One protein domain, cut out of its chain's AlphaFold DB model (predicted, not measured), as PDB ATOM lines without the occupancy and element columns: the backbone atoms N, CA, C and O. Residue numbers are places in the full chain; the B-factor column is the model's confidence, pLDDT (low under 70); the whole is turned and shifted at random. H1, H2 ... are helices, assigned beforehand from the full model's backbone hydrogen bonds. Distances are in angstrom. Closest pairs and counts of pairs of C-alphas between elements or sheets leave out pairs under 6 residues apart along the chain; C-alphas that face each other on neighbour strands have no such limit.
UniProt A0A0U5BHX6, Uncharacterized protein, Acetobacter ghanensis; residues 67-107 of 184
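This is residues 67 to 107 of the 184 residues of an uncharacterized protein of Acetobacter ghanensis (UniProt A0A0U5BHX6). One long helix, H2, makes one arm of an open U, and the unnamed stretch before H1 makes the other arm, with the short helix H1 and its link to H2 at the bend. The gap between the arms is open: residues 68 to 76 and residues 96 to 105 of H2 stand free. The printed part has 41 residues, with two named helices in the order H1, H2 and no named strand; 23 residues are in these helices, and the class is all helix. The whole is only just loose, close to compact, with a radius of gyration of the C-alphas of 11.1 A, and it is elongated, spanning 30 by 20 by 15 A.

H2 is residues 88 to 106, 26.9 A from first to last C-alpha, from C-alpha 88 at (78.344, 59.882, 119.522) to C-alpha 106 at (71.983, 81.037, 104.208). H1 is residues 78 to 81, and its C-alpha 78 is at (67.895, 68.922, 122.781). The printed part begins with C-alpha 67 at (77.440, 85.171, 111.246).

H1 and H2 are close but not clearly touching, with 1 pair of C-alphas within 8 A. Their closest C-alphas are those of Leu 80 and Ala 91, 6.5 A apart. Their centres are 13.0 A apart. In H2 every pair of O i and N i+4 is within hydrogen-bond range. H1, with 4 residues, is too short for such a pair; its 1 pair of O i and N i+3 is within range.

The two C-alphas farthest apart are those of His 86 and Phe 107, at 30.6 A. The C-alphas of Tyr 67 and Phe 107, the first and last printed, are 11.4 A apart. The printed part has no cut. The link from H1 to H2, with 6 residues, is short. The mean pLDDT of the printed part is 77.2, and it is under 70 at residues 67 to 71, residues 73 to 77, residue 104 and residue 107.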
ATOM      1  N   TYR A  67      78.613  85.983 111.581       56.69
ATOM      2  CA  TYR A  67      77.440  85.171 111.246       56.69
ATOM      3  C   TYR A  67      77.392  83.852 112.026       56.69
ATOM      4  O   TYR A  67      76.478  83.048 111.828       56.69
ATOM      5  N   ALA A  68      78.373  83.595 112.899       61.03
ATOM      6  CA  ALA A  68      78.379  82.390 113.709       61.03
ATOM      7  C   ALA A  68      77.211  82.457 114.706       61.03
ATOM      8  O   ALA A  68      77.097  83.438 115.447       61.03
ATOM      9  N   PRO A  69      76.342  81.431 114.758       66.06
ATOM     10  CA  PRO A  69      75.302  81.363 115.771       66.06
ATOM     11  C   PRO A  69      75.918  81.471 117.166       66.06
ATOM     12  O   PRO A  69      76.960  80.867 117.437       66.06
ATOM     13  N   GLU A  70      75.266  82.216 118.058       69.06
ATOM     14  CA  GLU A  70      75.684  82.275 119.454       69.06
ATOM     15  C   GLU A  70      75.673  80.855 120.042       69.06
ATOM     16  O   GLU A  70      74.691  80.114 119.934       69.06
ATOM     17  N   TYR A  71      76.804  80.437 120.610       66.38
ATOM     18  CA  TYR A  71      76.943  79.091 121.150       66.38
ATOM     19  C   TYR A  71      76.158  78.970 122.463       66.38
ATOM     20  O   TYR A  71      76.562  79.518 123.488       66.38
ATOM     21  N   HIS A  72      75.048  78.227 122.438       70.69
ATOM     22  CA  HIS A  72      74.217  77.952 123.611       70.69
ATOM     23  C   HIS A  72      74.427  76.524 124.116       70.69
ATOM     24  O   HIS A  72      73.757  75.591 123.675       70.69
ATOM     25  N   ASP A  73      75.321  76.361 125.088       69.50
ATOM     26  CA  ASP A  73      75.631  75.084 125.740       69.50
ATOM     27  C   ASP A  73      74.397  74.365 126.319       69.50
ATOM     28  O   ASP A  73      74.309  73.144 126.242       69.50
ATOM     29  N   GLN A  74      73.413  75.106 126.828       64.44
ATOM     30  CA  GLN A  74      72.161  74.561 127.372       64.44
ATOM     31  C   GLN A  74      71.204  74.011 126.303       64.44
ATOM     32  O   GLN A  74      70.333  73.208 126.626       64.44
ATOM     33  N   GLY A  75      71.343  74.441 125.045       61.50
ATOM     34  CA  GLY A  75      70.581  73.917 123.906       61.50
ATOM     35  C   GLY A  75      71.315  72.807 123.149       61.50
ATOM     36  O   GLY A  75      70.728  72.159 122.276       61.50
ATOM     37  N   MET A  76      72.592  72.574 123.475       64.12
ATOM     38  CA  MET A  76      73.412  71.538 122.854       64.12
ATOM     39  C   MET A  76      72.936  70.163 123.318       64.12
ATOM     40  O   MET A  76      73.271  69.708 124.405       64.12
ATOM     41  N   GLY A  77      72.149  69.497 122.474       65.69
ATOM     42  CA  GLY A  77      71.677  68.134 122.719       65.69
ATOM     43  C   GLY A  77      70.167  67.968 122.639       65.69
ATOM     44  O   GLY A  77      69.733  66.889 122.257       65.69
ATOM     45  N   CYS A  78      69.364  69.022 122.847       73.88
ATOM     46  CA  CYS A  78      67.895  68.922 122.781       73.88
ATOM     47  C   CYS A  78      67.412  68.299 121.460       73.88
ATOM     48  O   CYS A  78      66.628  67.358 121.457       73.88
ATOM     49  N   GLY A  79      67.960  68.740 120.320       76.25
ATOM     50  CA  GLY A  79      67.585  68.187 119.014       76.25
ATOM     51  C   GLY A  79      68.005  66.727 118.779       76.25
ATOM     52  O   GLY A  79      67.405  66.065 117.928       76.25
ATOM     53  N   LEU A  80      69.016  66.242 119.511       83.94
ATOM     54  CA  LEU A  80      69.485  64.851 119.493       83.94
ATOM     55  C   LEU A  80      68.630  63.978 120.418       83.94
ATOM     56  O   LEU A  80      68.183  62.907 120.012       83.94
ATOM     57  N   GLU A  81      68.353  64.473 121.625       82.81
ATOM     58  CA  GLU A  81      67.516  63.832 122.644       82.81
ATOM     59  C   GLU A  81      66.083  63.629 122.136       82.81
ATOM     60  O   GLU A  81      65.559  62.517 122.215       82.81
ATOM     61  N   ASP A  82      65.498  64.643 121.490       85.81
ATOM     62  CA  ASP A  82      64.171  64.571 120.858       85.81
ATOM     63  C   ASP A  82      64.094  63.510 119.746       85.81
ATOM     64  O   ASP A  82      63.025  62.976 119.444       85.81
ATOM     65  N   ARG A  83      65.236  63.194 119.124       83.69
ATOM     66  CA  ARG A  83      65.373  62.175 118.070       83.69
ATOM     67  C   ARG A  83      65.874  60.835 118.594       83.69
ATOM     68  O   ARG A  83      66.088  59.922 117.801       83.69
ATOM     69  N   ASN A  84      66.019  60.698 119.912       88.75
ATOM     70  CA  ASN A  84      66.513  59.495 120.569       88.75
ATOM     71  C   ASN A  84      67.943  59.101 120.125       88.75
ATOM     72  O   ASN A  84      68.325  57.933 120.231       88.75
ATOM     73  N   ILE A  85      68.740  60.070 119.654       88.00
ATOM     74  CA  ILE A  85      70.131  59.879 119.231       88.00
ATOM     75  C   ILE A  85      71.026  59.953 120.469       88.00
ATOM     76  O   ILE A  85      71.224  61.016 121.051       88.00
ATOM     77  N   HIS A  86      71.577  58.806 120.858       86.56
ATOM     78  CA  HIS A  86      72.474  58.678 122.015       86.56
ATOM     79  C   HIS A  86      73.895  58.263 121.615       86.56
ATOM     80  O   HIS A  86      74.816  58.334 122.431       86.56
ATOM     81  N   ASP A  87      74.083  57.810 120.371       91.38
ATOM     82  CA  ASP A  87      75.398  57.465 119.853       91.38
ATOM     83  C   ASP A  87      76.170  58.716 119.421       91.38
ATOM     84  O   ASP A  87      75.652  59.623 118.771       91.38
ATOM     85  N   ARG A  88      77.455  58.742 119.770       88.38
ATOM     86  CA  ARG A  88      78.344  59.882 119.522       88.38
ATOM     87  C   ARG A  88      78.642  60.118 118.040       88.38
ATOM     88  O   ARG A  88      78.853  61.263 117.654       88.38
ATOM     89  N   TYR A  89      78.699  59.070 117.217       87.81
ATOM     90  CA  TYR A  89      78.951  59.213 115.782       87.81
ATOM     91  C   TYR A  89      77.679  59.617 115.049       87.81
ATOM     92  O   TYR A  89      77.733  60.462 114.163       87.81
ATOM     93  N   GLU A  90      76.537  59.074 115.462       85.12
ATOM     94  CA  GLU A  90      75.228  59.474 114.950       85.12
ATOM     95  C   GLU A  90      74.920  60.942 115.285       85.12
ATOM     96  O   GLU A  90      74.526  61.708 114.408       85.12
ATOM     97  N   ALA A  91      75.221  61.377 116.513       86.50
ATOM     98  CA  ALA A  91      75.126  62.776 116.919       86.50
ATOM     99  C   ALA A  91      76.022  63.698 116.078       86.50
ATOM    100  O   ALA A  91      75.607  64.788 115.684       86.50
ATOM    101  N   MET A  92      77.245  63.251 115.777       85.44
ATOM    102  CA  MET A  92      78.187  64.004 114.952       85.44
ATOM    103  C   MET A  92      77.735  64.073 113.488       85.44
ATOM    104  O   MET A  92      77.835  65.136 112.879       85.44
ATOM    105  N   SER A  93      77.199  62.978 112.942       84.38
ATOM    106  CA  SER A  93      76.628  62.945 111.591       84.38
ATOM    107  C   SER A  93      75.438  63.893 111.480       84.38
ATOM    108  O   SER A  93      75.385  64.711 110.571       84.38
ATOM    109  N   TYR A  94      74.523  63.844 112.447       86.12
ATOM    110  CA  TYR A  94      73.357  64.719 112.466       86.12
ATOM    111  C   TYR A  94      73.747  66.200 112.567       86.12
ATOM    112  O   TYR A  94      73.212  67.036 111.841       86.12
ATOM    113  N   GLY A  95      74.704  66.533 113.439       84.62
ATOM    114  CA  GLY A  95      75.220  67.897 113.556       84.62
ATOM    115  C   GLY A  95      75.875  68.393 112.265       84.62
ATOM    116  O   GLY A  95      75.671  69.544 111.882       84.62
ATOM    117  N   TRP A  96      76.617  67.523 111.574       82.88
ATOM    118  CA  TRP A  96      77.199  67.817 110.265       82.88
ATOM    119  C   TRP A  96      76.123  68.107 109.215       82.88
ATOM    120  O   TRP A  96      76.183  69.151 108.568       82.88
ATOM    121  N   ASP A  97      75.114  67.244 109.097       83.00
ATOM    122  CA  ASP A  97      74.037  67.392 108.112       83.00
ATOM    123  C   ASP A  97      73.226  68.677 108.340       83.00
ATOM    124  O   ASP A  97      72.967  69.428 107.402       83.00
ATOM    125  N   GLN A  98      72.890  68.983 109.598       83.44
ATOM    126  CA  GLN A  98      72.182  70.214 109.969       83.44
ATOM    127  C   GLN A  98      73.009  71.476 109.693       83.44
ATOM    128  O   GLN A  98      72.474  72.480 109.220       83.44
ATOM    129  N   ALA A  99      74.316  71.442 109.968       80.81
ATOM    130  CA  ALA A  99      75.206  72.558 109.659       80.81
ATOM    131  C   ALA A  99      75.307  72.791 108.143       80.81
ATOM    132  O   ALA A  99      75.261  73.938 107.695       80.81
ATOM    133  N   LEU A 100      75.389  71.713 107.359       75.69
ATOM    134  CA  LEU A 100      75.411  71.760 105.898       75.69
ATOM    135  C   LEU A 100      74.109  72.350 105.336       75.69
ATOM    136  O   LEU A 100      74.147  73.252 104.503       75.69
ATOM    137  N   GLU A 101      72.961  71.882 105.833       78.62
ATOM    138  CA  GLU A 101      71.632  72.362 105.439       78.62
ATOM    139  C   GLU A 101      71.469  73.859 105.730       78.62
ATOM    140  O   GLU A 101      71.029  74.628 104.870       78.62
ATOM    141  N   ARG A 102      71.892  74.304 106.920       77.50
ATOM    142  CA  ARG A 102      71.846  75.718 107.305       77.50
ATOM    143  C   ARG A 102      72.756  76.573 106.422       77.50
ATOM    144  O   ARG A 102      72.315  77.621 105.961       77.50
ATOM    145  N   ALA A 103      73.982  76.117 106.155       72.50
ATOM    146  CA  ALA A 103      74.923  76.823 105.292       72.50
ATOM    147  C   ALA A 103      74.378  76.968 103.863       72.50
ATOM    148  O   ALA A 103      74.352  78.072 103.329       72.50
ATOM    149  N   CYS A 104      73.852  75.894 103.269       68.50
ATOM    150  CA  CYS A 104      73.240  75.964 101.940       68.50
ATOM    151  C   CYS A 104      71.974  76.838 101.906       68.50
ATOM    152  O   CYS A 104      71.665  77.426 100.872       68.50
ATOM    153  N   SER A 105      71.239  76.951 103.018       72.31
ATOM    154  CA  SER A 105      70.085  77.851 103.119       72.31
ATOM    155  C   SER A 105      70.471  79.328 103.254       72.31
ATOM    156  O   SER A 105      69.735  80.177 102.755       72.31
ATOM    157  N   GLU A 106      71.543  79.649 103.980       74.38
ATOM    158  CA  GLU A 106      71.983  81.037 104.208       74.38
ATOM    159  C   GLU A 106      72.792  81.581 103.026       74.38
ATOM    160  O   GLU A 106      72.743  82.776 102.743       74.38
ATOM    161  N   PHE A 107      73.475  80.693 102.301       69.69
ATOM    162  CA  PHE A 107      74.299  81.013 101.140       69.69
ATOM    163  C   PHE A 107      73.728  80.325  99.892       69.69
ATOM    164  O   PHE A 107      74.266  79.308  99.446       69.69
TER     165      PHE A 107